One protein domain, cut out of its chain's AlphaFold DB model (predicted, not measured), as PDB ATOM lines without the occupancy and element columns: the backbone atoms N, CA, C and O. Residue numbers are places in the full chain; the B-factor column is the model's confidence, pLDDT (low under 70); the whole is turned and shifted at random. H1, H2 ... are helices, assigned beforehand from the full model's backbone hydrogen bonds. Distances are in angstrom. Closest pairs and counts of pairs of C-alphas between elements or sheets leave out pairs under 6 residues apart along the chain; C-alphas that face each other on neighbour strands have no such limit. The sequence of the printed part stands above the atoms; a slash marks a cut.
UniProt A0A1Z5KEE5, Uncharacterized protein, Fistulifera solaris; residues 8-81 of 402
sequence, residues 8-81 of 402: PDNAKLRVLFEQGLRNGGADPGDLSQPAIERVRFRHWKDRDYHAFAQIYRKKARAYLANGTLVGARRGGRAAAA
ATOM      1  N   PRO A   8     -97.071 -34.000  65.911       95.56
ATOM      2  CA  PRO A   8     -96.989 -32.979  64.865       95.56
ATOM      3  C   PRO A   8     -96.650 -33.559  63.483       95.56
ATOM      4  O   PRO A   8     -97.198 -33.123  62.471       95.56
ATOM      5  N   ASP A   9     -95.794 -34.584  63.432       96.50
ATOM      6  CA  ASP A   9     -95.424 -35.253  62.182       96.50
ATOM      7  C   ASP A   9     -96.582 -36.096  61.634       96.50
ATOM      8  O   ASP A   9     -96.823 -36.095  60.426       96.50
ATOM      9  N   ASN A  10     -97.348 -36.752  62.517       95.12
ATOM     10  CA  ASN A  10     -98.584 -37.450  62.144       95.12
ATOM     11  C   ASN A  10     -99.601 -36.496  61.504       95.12
ATOM     12  O   ASN A  10    -100.141 -36.804  60.441       95.12
ATOM     13  N   ALA A  11     -99.849 -35.342  62.133       95.44
ATOM     14  CA  ALA A  11    -100.782 -34.339  61.626       95.44
ATOM     15  C   ALA A  11    -100.327 -33.795  60.266       95.44
ATOM     16  O   ALA A  11    -101.105 -33.771  59.312       95.44
ATOM     17  N   LYS A  12     -99.038 -33.454  60.139       97.62
ATOM     18  CA  LYS A  12     -98.453 -32.996  58.874       97.62
ATOM     19  C   LYS A  12     -98.595 -34.042  57.768       97.62
ATOM     20  O   LYS A  12     -99.002 -33.703  56.662       97.62
ATOM     21  N   LEU A  13     -98.287 -35.307  58.054       97.62
ATOM     22  CA  LEU A  13     -98.399 -36.387  57.075       97.62
ATOM     23  C   LEU A  13     -99.849 -36.608  56.620       97.62
ATOM     24  O   LEU A  13    -100.090 -36.795  55.431       97.62
ATOM     25  N   ARG A  14    -100.815 -36.518  57.541       96.44
ATOM     26  CA  ARG A  14    -102.242 -36.587  57.210       96.44
ATOM     27  C   ARG A  14    -102.664 -35.465  56.255       96.44
ATOM     28  O   ARG A  14    -103.305 -35.758  55.253       96.44
ATOM     29  N   VAL A  15    -102.255 -34.220  56.514       97.50
ATOM     30  CA  VAL A  15    -102.544 -33.081  55.619       97.50
ATOM     31  C   VAL A  15    -101.971 -33.319  54.218       97.50
ATOM     32  O   VAL A  15    -102.624 -33.016  53.223       97.50
ATOM     33  N   LEU A  16    -100.781 -33.921  54.112       98.00
ATOM     34  CA  LEU A  16    -100.211 -34.277  52.808       98.00
ATOM     35  C   LEU A  16    -101.049 -35.332  52.075       98.00
ATOM     36  O   LEU A  16    -101.205 -35.224  50.859       98.00
ATOM     37  N   PHE A  17    -101.599 -36.324  52.779       97.50
ATOM     38  CA  PHE A  17    -102.510 -37.301  52.171       97.50
ATOM     39  C   PHE A  17    -103.822 -36.667  51.704       97.50
ATOM     40  O   PHE A  17    -104.322 -37.021  50.638       97.50
ATOM     41  N   GLU A  18    -104.357 -35.709  52.464       95.19
ATOM     42  CA  GLU A  18    -105.576 -34.973  52.109       95.19
ATOM     43  C   GLU A  18    -105.364 -34.070  50.881       95.19
ATOM     44  O   GLU A  18    -106.229 -33.989  50.011       95.19
ATOM     45  N   GLN A  19    -104.190 -33.441  50.760       96.62
ATOM     46  CA  GLN A  19    -103.828 -32.629  49.592       96.62
ATOM     47  C   GLN A  19    -103.673 -33.466  48.313       96.62
ATOM     48  O   GLN A  19    -104.037 -33.009  47.225       96.62
ATOM     49  N   GLY A  20    -103.132 -34.683  48.433       94.06
ATOM     50  CA  GLY A  20    -102.863 -35.582  47.313       94.06
ATOM     51  C   GLY A  20    -101.756 -35.092  46.366       94.06
ATOM     52  O   GLY A  20    -101.263 -33.965  46.448       94.06
ATOM     53  N   LEU A  21    -101.355 -35.952  45.422       92.31
ATOM     54  CA  LEU A  21    -100.175 -35.724  44.570       92.31
ATOM     55  C   LEU A  21    -100.260 -34.436  43.727       92.31
ATOM     56  O   LEU A  21     -99.256 -33.753  43.522       92.31
ATOM     57  N   ARG A  22    -101.463 -34.088  43.248       90.69
ATOM     58  CA  ARG A  22    -101.688 -32.931  42.360       90.69
ATOM     59  C   ARG A  22    -101.472 -31.587  43.054       90.69
ATOM     60  O   ARG A  22    -101.052 -30.643  42.396       90.69
ATOM     61  N   ASN A  23    -101.694 -31.517  44.365       93.12
ATOM     62  CA  ASN A  23    -101.576 -30.278  45.138       93.12
ATOM     63  C   ASN A  23    -100.274 -30.219  45.950       93.12
ATOM     64  O   ASN A  23    -100.189 -29.520  46.952       93.12
ATOM     65  N   GLY A  24     -99.251 -30.979  45.538       92.50
ATOM     66  CA  GLY A  24     -97.970 -31.032  46.244       92.50
ATOM     67  C   GLY A  24     -97.988 -31.848  47.539       92.50
ATOM     68  O   GLY A  24     -97.006 -31.791  48.279       92.50
ATOM     69  N   GLY A  25     -99.062 -32.602  47.784       96.12
ATOM     70  CA  GLY A  25     -99.176 -33.567  48.868       96.12
ATOM     71  C   GLY A  25     -98.527 -34.913  48.537       96.12
ATOM     72  O   GLY A  25     -97.639 -35.025  47.688       96.12
ATOM     73  N   ALA A  26     -98.992 -35.956  49.215       97.19
ATOM     74  CA  ALA A  26     -98.505 -37.319  49.083       97.19
ATOM     75  C   ALA A  26     -99.644 -38.253  48.661       97.19
ATOM     76  O   ALA A  26    -100.776 -38.090  49.109       97.19
ATOM     77  N   ASP A  27     -99.345 -39.232  47.808       96.88
ATOM     78  CA  ASP A  27    -100.299 -40.281  47.456       96.88
ATOM     79  C   ASP A  27    -100.189 -41.436  48.466       96.88
ATOM     80  O   ASP A  27     -99.175 -42.139  48.455       96.88
ATOM     81  N   PRO A  28    -101.190 -41.662  49.340       96.19
ATOM     82  CA  PRO A  28    -101.155 -42.772  50.289       96.19
ATOM     83  C   PRO A  28    -101.229 -44.153  49.607       96.19
ATOM     84  O   PRO A  28    -100.958 -45.158  50.262       96.19
ATOM     85  N   GLY A  29    -101.583 -44.228  48.317       93.56
ATOM     86  CA  GLY A  29    -101.591 -45.464  47.532       93.56
ATOM     87  C   GLY A  29    -100.212 -45.909  47.032       93.56
ATOM     88  O   GLY A  29     -99.995 -47.105  46.832       93.56
ATOM     89  N   ASP A  30     -99.259 -44.986  46.867       96.06
ATOM     90  CA  ASP A  30     -97.907 -45.299  46.384       96.06
ATOM     91  C   ASP A  30     -96.955 -45.587  47.556       96.06
ATOM     92  O   ASP A  30     -96.253 -44.718  48.074       96.06
ATOM     93  N   LEU A  31     -96.920 -46.854  47.977       95.69
ATOM     94  CA  LEU A  31     -96.078 -47.332  49.082       95.69
ATOM     95  C   LEU A  31     -94.645 -47.707  48.655       95.69
ATOM     96  O   LEU A  31     -93.909 -48.346  49.424       95.69
ATOM     97  N   SER A  32     -94.240 -47.347  47.431       93.56
ATOM     98  CA  SER A  32     -92.904 -47.643  46.916       93.56
ATOM     99  C   SER A  32     -91.827 -46.834  47.651       93.56
ATOM    100  O   SER A  32     -92.009 -45.656  47.960       93.56
ATOM    101  N   GLN A  33     -90.665 -47.446  47.922       94.00
ATOM    102  CA  GLN A  33     -89.558 -46.756  48.603       94.00
ATOM    103  C   GLN A  33     -89.183 -45.417  47.928       94.00
ATOM    104  O   GLN A  33     -89.044 -44.429  48.644       94.00
ATOM    105  N   PRO A  34     -89.084 -45.313  46.584       96.81
ATOM    106  CA  PRO A  34     -88.755 -44.043  45.937       96.81
ATOM    107  C   PRO A  34     -89.799 -42.945  46.170       96.81
ATOM    108  O   PRO A  34     -89.431 -41.784  46.331       96.81
ATOM    109  N   ALA A  35     -91.092 -43.277  46.192       95.25
ATOM    110  CA  ALA A  35     -92.147 -42.302  46.461       95.25
ATOM    111  C   ALA A  35     -92.093 -41.792  47.901       95.25
ATOM    112  O   ALA A  35     -92.143 -40.583  48.134       95.25
ATOM    113  N   ILE A  36     -91.894 -42.708  48.844       97.31
ATOM    114  CA  ILE A  36     -91.745 -42.405  50.265       97.31
ATOM    115  C   ILE A  36     -90.532 -41.499  50.508       97.31
ATOM    116  O   ILE A  36     -90.654 -40.480  51.189       97.31
ATOM    117  N   GLU A  37     -89.378 -41.817  49.915       96.00
ATOM    118  CA  GLU A  37     -88.175 -40.986  50.042       96.00
ATOM    119  C   GLU A  37     -88.380 -39.598  49.422       96.00
ATOM    120  O   GLU A  37     -87.973 -38.601  50.012       96.00
ATOM    121  N   ARG A  38     -89.084 -39.476  48.285       96.62
ATOM    122  CA  ARG A  38     -89.437 -38.154  47.726       96.62
ATOM    123  C   ARG A  38     -90.246 -37.313  48.714       96.62
ATOM    124  O   ARG A  38     -89.975 -36.122  48.857       96.62
ATOM    125  N   VAL A  39     -91.214 -37.916  49.404       97.25
ATOM    126  CA  VAL A  39     -92.011 -37.224  50.427       97.25
ATOM    127  C   VAL A  39     -91.132 -36.817  51.613       97.25
ATOM    128  O   VAL A  39     -91.189 -35.663  52.048       97.25
ATOM    129  N   ARG A  40     -90.262 -37.720  52.086       96.69
ATOM    130  CA  ARG A  40     -89.284 -37.439  53.147       96.69
ATOM    131  C   ARG A  40     -88.402 -36.243  52.791       96.69
ATOM    132  O   ARG A  40     -88.398 -35.251  53.514       96.69
ATOM    133  N   PHE A  41     -87.718 -36.297  51.648       96.12
ATOM    134  CA  PHE A  41     -86.811 -35.243  51.191       96.12
ATOM    135  C   PHE A  41     -87.520 -33.925  50.885       96.12
ATOM    136  O   PHE A  41     -86.893 -32.871  50.920       96.12
ATOM    137  N   ARG A  42     -88.816 -33.936  50.569       96.69
ATOM    138  CA  ARG A  42     -89.552 -32.699  50.304       96.69
ATOM    139  C   ARG A  42     -90.005 -32.006  51.587       96.69
ATOM    140  O   ARG A  42     -89.883 -30.787  51.676       96.69
ATOM    141  N   HIS A  43     -90.511 -32.762  52.561       96.44
ATOM    142  CA  HIS A  43     -91.229 -32.200  53.711       96.44
ATOM    143  C   HIS A  43     -90.506 -32.353  55.059       96.44
ATOM    144  O   HIS A  43     -90.887 -31.673  56.015       96.44
ATOM    145  N   TRP A  44     -89.469 -33.190  55.145       95.75
ATOM    146  CA  TRP A  44     -88.682 -33.462  56.355       95.75
ATOM    147  C   TRP A  44     -87.168 -33.455  56.064       95.75
ATOM    148  O   TRP A  44     -86.450 -34.371  56.450       95.75
ATOM    149  N   LYS A  45     -86.676 -32.413  55.378       93.62
ATOM    150  CA  LYS A  45     -85.256 -32.271  54.985       93.62
ATOM    151  C   LYS A  45     -84.290 -32.306  56.167       93.62
ATOM    152  O   LYS A  45     -83.258 -32.960  56.094       93.62
ATOM    153  N   ASP A  46     -84.665 -31.636  57.251       93.38
ATOM    154  CA  ASP A  46     -83.781 -31.407  58.398       93.38
ATOM    155  C   ASP A  46     -83.909 -32.495  59.474       93.38
ATOM    156  O   ASP A  46     -83.313 -32.393  60.546       93.38
ATOM    157  N   ARG A  47     -84.721 -33.533  59.224       90.44
ATOM    158  CA  ARG A  47     -84.987 -34.600  60.192       90.44
ATOM    159  C   ARG A  47     -84.566 -35.953  59.642       90.44
ATOM    160  O   ARG A  47     -85.082 -36.435  58.634       90.44
ATOM    161  N   ASP A  48     -83.650 -36.593  60.359       90.62
ATOM    162  CA  ASP A  48     -83.259 -37.970  60.093       90.62
ATOM    163  C   ASP A  48     -84.082 -38.925  60.963       90.62
ATOM    164  O   ASP A  48     -83.970 -38.930  62.193       90.62
ATOM    165  N   TYR A  49     -84.946 -39.699  60.306       90.00
ATOM    166  CA  TYR A  49     -85.797 -40.707  60.925       90.00
ATOM    167  C   TYR A  49     -85.347 -42.088  60.447       90.00
ATOM    168  O   TYR A  49     -85.530 -42.428  59.276       90.00
ATOM    169  N   HIS A  50     -84.851 -42.918  61.363       83.38
ATOM    170  CA  HIS A  50     -84.368 -44.270  61.052       83.38
ATOM    171  C   HIS A  50     -85.458 -45.179  60.443       83.38
ATOM    172  O   HIS A  50     -85.166 -46.095  59.680       83.38
ATOM    173  N   ALA A  51     -86.730 -44.923  60.760       91.56
ATOM    174  CA  ALA A  51     -87.863 -45.752  60.347       91.56
ATOM    175  C   ALA A  51     -88.922 -44.981  59.539       91.56
ATOM    176  O   ALA A  51     -90.091 -45.372  59.539       91.56
ATOM    177  N   PHE A  52     -88.549 -43.895  58.839       94.94
ATOM    178  CA  PHE A  52     -89.517 -43.060  58.104       94.94
ATOM    179  C   PHE A  52     -90.424 -43.892  57.193       94.94
ATOM    180  O   PHE A  52     -91.641 -43.727  57.212       94.94
ATOM    181  N   ALA A  53     -89.848 -44.821  56.426       94.44
ATOM    182  CA  ALA A  53     -90.610 -45.600  55.459       94.44
ATOM    183  C   ALA A  53     -91.609 -46.566  56.102       94.44
ATOM    184  O   ALA A  53     -92.734 -46.694  55.619       94.44
ATOM    185  N   GLN A  54     -91.237 -47.208  57.210       91.69
ATOM    186  CA  GLN A  54     -92.149 -48.074  57.960       91.69
ATOM    187  C   GLN A  54     -93.305 -47.261  58.554       91.69
ATOM    188  O   GLN A  54     -94.470 -47.630  58.394       91.69
ATOM    189  N   ILE A  55     -92.995 -46.109  59.159       95.19
ATOM    190  CA  ILE A  55     -93.994 -45.207  59.741       95.19
ATOM    191  C   ILE A  55     -94.939 -44.680  58.658       95.19
ATOM    192  O   ILE A  55     -96.158 -44.745  58.824       95.19
ATOM    193  N   TYR A  56     -94.396 -44.226  57.527       96.44
ATOM    194  CA  TYR A  56     -95.175 -43.744  56.392       96.44
ATOM    195  C   TYR A  56     -96.152 -44.811  55.897       96.44
ATOM    196  O   TYR A  56     -97.345 -44.536  55.794       96.44
ATOM    197  N   ARG A  57     -95.684 -46.045  55.650       96.00
ATOM    198  CA  ARG A  57     -96.543 -47.150  55.189       96.00
ATOM    199  C   ARG A  57     -97.657 -47.456  56.180       96.00
ATOM    200  O   ARG A  57     -98.808 -47.586  55.769       96.00
ATOM    201  N   LYS A  58     -97.333 -47.530  57.476       94.06
ATOM    202  CA  LYS A  58     -98.320 -47.758  58.542       94.06
ATOM    203  C   LYS A  58     -99.407 -46.678  58.523       94.06
ATOM    204  O   LYS A  58    -100.593 -46.995  58.551       94.06
ATOM    205  N   LYS A  59     -99.016 -45.404  58.419       94.50
ATOM    206  CA  LYS A  59     -99.948 -44.264  58.415       94.50
ATOM    207  C   LYS A  59    -100.753 -44.157  57.118       94.50
ATOM    208  O   LYS A  59    -101.945 -43.882  57.183       94.50
ATOM    209  N   ALA A  60    -100.141 -44.425  55.967       95.81
ATOM    210  CA  ALA A  60    -100.813 -44.438  54.672       95.81
ATOM    211  C   ALA A  60    -101.890 -45.535  54.599       95.81
ATOM    212  O   ALA A  60    -103.019 -45.261  54.198       95.81
ATOM    213  N   ARG A  61    -101.590 -46.751  55.079       91.25
ATOM    214  CA  ARG A  61    -102.577 -47.844  55.168       91.25
ATOM    215  C   ARG A  61    -103.741 -47.492  56.088       91.25
ATOM    216  O   ARG A  61    -104.890 -47.653  55.689       91.25
ATOM    217  N   ALA A  62    -103.455 -46.956  57.276       87.31
ATOM    218  CA  ALA A  62    -104.493 -46.496  58.197       87.31
ATOM    219  C   ALA A  62    -105.382 -45.405  57.568       87.31
ATOM    220  O   ALA A  62    -106.602 -45.435  57.710       87.31
ATOM    221  N   TYR A  63    -104.785 -44.472  56.819       92.44
ATOM    222  CA  TYR A  63    -105.519 -43.435  56.094       92.44
ATOM    223  C   TYR A  63    -106.442 -44.022  55.011       92.44
ATOM    224  O   TYR A  63    -107.620 -43.668  54.952       92.44
ATOM    225  N   LEU A  64    -105.947 -44.963  54.196       90.06
ATOM    226  CA  LEU A  64    -106.745 -45.644  53.167       90.06
ATOM    227  C   LEU A  64    -107.892 -46.472  53.767       90.06
ATOM    228  O   LEU A  64    -109.012 -46.410  53.261       90.06
ATOM    229  N   ALA A  65    -107.634 -47.198  54.859       81.00
ATOM    230  CA  ALA A  65    -108.648 -47.969  55.577       81.00
ATOM    231  C   ALA A  65    -109.754 -47.068  56.155       81.00
ATOM    232  O   ALA A  65    -110.940 -47.379  56.059       81.00
ATOM    233  N   ASN A  66    -109.394 -45.900  56.691       80.81
ATOM    234  CA  ASN A  66    -110.388 -44.922  57.130       80.81
ATOM    235  C   ASN A  66    -111.233 -44.399  55.956       80.81
ATOM    236  O   ASN A  66    -112.447 -44.248  56.094       80.81
ATOM    237  N   GLY A  67    -110.626 -44.175  54.786       79.44
ATOM    238  CA  GLY A  67    -111.340 -43.766  53.574       79.44
ATOM    239  C   GLY A  67    -112.385 -44.787  53.108       79.44
ATOM    240  O   GLY A  67    -113.523 -44.411  52.814       79.44
ATOM    241  N   THR A  68    -112.046 -46.082  53.095       74.50
ATOM    242  CA  THR A  68    -112.990 -47.152  52.722       74.50
ATOM    243  C   THR A  68    -114.128 -47.291  53.732       74.50
ATOM    244  O   THR A  68    -115.286 -47.418  53.329       74.50
ATOM    245  N   LEU A  69    -113.839 -47.174  55.031       67.06
ATOM    246  CA  LEU A  69    -114.861 -47.190  56.083       67.06
ATOM    247  C   LEU A  69    -115.826 -45.998  55.981       67.06
ATOM    248  O   LEU A  69    -117.035 -46.160  56.157       67.06
ATOM    249  N   VAL A  70    -115.328 -44.798  55.665       70.50
ATOM    250  CA  VAL A  70    -116.174 -43.606  55.477       70.50
ATOM    251  C   VAL A  70    -117.033 -43.721  54.212       70.50
ATOM    252  O   VAL A  70    -118.218 -43.374  54.245       70.50
ATOM    253  N   GLY A  71    -116.482 -44.252  53.115       50.91
ATOM    254  CA  GLY A  71    -117.219 -44.501  51.871       50.91
ATOM    255  C   GLY A  71    -118.354 -45.515  52.043       50.91
ATOM    256  O   GLY A  71    -119.487 -45.243  51.643       50.91
ATOM    257  N   ALA A  72    -118.088 -46.632  52.727       49.06
ATOM    258  CA  ALA A  72    -119.097 -47.645  53.047       49.06
ATOM    259  C   ALA A  72    -120.245 -47.077  53.904       49.06
ATOM    260  O   ALA A  72    -121.411 -47.395  53.678       49.06
ATOM    261  N   ARG A  73    -119.941 -46.164  54.837       53.66
ATOM    262  CA  ARG A  73    -120.949 -45.487  55.673       53.66
ATOM    263  C   ARG A  73    -121.819 -44.507  54.888       53.66
ATOM    264  O   ARG A  73    -123.014 -44.421  55.156       53.66
ATOM    265  N   ARG A  74    -121.258 -43.781  53.913       48.69
ATOM    266  CA  ARG A  74    -122.058 -42.917  53.023       48.69
ATOM    267  C   ARG A  74    -122.979 -43.741  52.124       48.69
ATOM    268  O   ARG A  74    -124.141 -43.376  51.986       48.69
ATOM    269  N   GLY A  75    -122.498 -44.868  51.597       45.03
ATOM    270  CA  GLY A  75    -123.317 -45.806  50.821       45.03
ATOM    271  C   GLY A  75    -124.445 -46.431  51.646       45.03
ATOM    272  O   GLY A  75    -125.588 -46.436  51.206       45.03
ATOM    273  N   GLY A  76    -124.155 -46.870  52.875       44.75
ATOM    274  CA  GLY A  76    -125.158 -47.434  53.785       44.75
ATOM    275  C   GLY A  76    -126.212 -46.420  54.233       44.75
ATOM    276  O   GLY A  76    -127.390 -46.751  54.296       44.75
ATOM    277  N   ARG A  77    -125.824 -45.161  54.477       48.44
ATOM    278  CA  ARG A  77    -126.771 -44.099  54.852       48.44
ATOM    279  C   ARG A  77    -127.633 -43.646  53.670       48.44
ATOM    280  O   ARG A  77    -128.808 -43.365  53.868       48.44
ATOM    281  N   ALA A  78    -127.081 -43.622  52.455       49.81
ATOM    282  CA  ALA A  78    -127.852 -43.374  51.236       49.81
ATOM    283  C   ALA A  78    -128.818 -44.531  50.924       49.81
ATOM    284  O   ALA A  78    -129.960 -44.281  50.559       49.81
ATOM    285  N   ALA A  79    -128.399 -45.783  51.138       48.47
ATOM    286  CA  ALA A  79    -129.260 -46.956  50.990       48.47
ATOM    287  C   ALA A  79    -130.365 -47.008  52.061       48.47
ATOM    288  O   ALA A  79    -131.507 -47.306  51.734       48.47
ATOM    289  N   ALA A  80    -130.061 -46.654  53.314       55.31
ATOM    290  CA  ALA A  80    -131.054 -46.549  54.384       55.31
ATOM    291  C   ALA A  80    -132.043 -45.396  54.149       55.31
ATOM    292  O   ALA A  80    -133.234 -45.562  54.381       55.31
ATOM    293  N   ALA A  81    -131.578 -44.253  53.632       53.97
ATOM    294  CA  ALA A  81    -132.451 -43.146  53.239       53.97
ATOM    295  C   ALA A  81    -133.337 -43.504  52.033       53.97
ATOM    296  O   ALA A  81    -134.512 -43.156  52.017       53.97
TER     297      ALA A  81
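Overview. This is residues 8 to 81 of the 402 residues of an uncharacterized protein of Fistulifera solaris (UniProt A0A1Z5KEE5). What is the overall shape? One long helix, H3, packs with its first part on two short helices, H1 and H2, in a small body, and its residues 65 to 81 stick out from that body as a long arm. H2 crosses near the beginning of H3, and H1 packs on H3 farther along, near residues 59 to 63. What is it built of? The printed part has 74 residues with three named helices, in the order H1, H2, H3, and no named strand; its class is all helix. How spread out is it? It is loose, with a radius of gyration of the C-alphas of 14.5 A and spans of 50 by 23 by 23 A, the arm making the length.

Arrangement. What does the longest helix touch? H3, residues 52 to 81, touches H2, residues 33 to 43, with its residues 52 to 56 alone; the closest C-alphas, those of Ile 36 and Ala 53, are 6.2 A apart, and the two helices are about perpendicular at 87 degrees. H3 touches H1, residues 8 to 19, with its residues 59 to 63 alone; the closest C-alphas, those of Arg 14 and Tyr 63, are 7.7 A apart. The lines of H1 and H3 stand at a steep tilt of 54 degrees, and they run the same way. How do the two shorter helices stand? H1 and H2 are near each other, with 7 pairs of C-alphas within 10 A. What do the backbones show? In H1, H2 and H3 every O i to N i+4 pair is within hydrogen-bond range.

Along the chain. Where does the long helix run? H3 measures 43.2 A from C-alpha 52 at (-89.517, -43.060, 58.104) to C-alpha 81 at (-132.451, -43.146, 53.239). Where are the others? H1, residues 8 to 19, begins with C-alpha 8 at (-96.989, -32.979, 64.865) and is 16.7 A long from first to last C-alpha. H2, residues 33 to 43, is 15.5 A long by the same measure.

Size, cuts and confidence. How large is it? The two C-alphas farthest apart, those of Asp 46 and Ala 81, are 50.3 A apart. Without residues 65 to 81, which stand free, the body of 57 residues spans 25 by 23 by 19 A. How are the helices joined? The link from H1 to H2 is long, residues 20 to 32, and that from H2 to H3 is short, with 8 residues; the printed part has no cut. Where is confidence low? The mean pLDDT of the printed part is 86.4, and residue 69 and residues 71 to 81 are under 70.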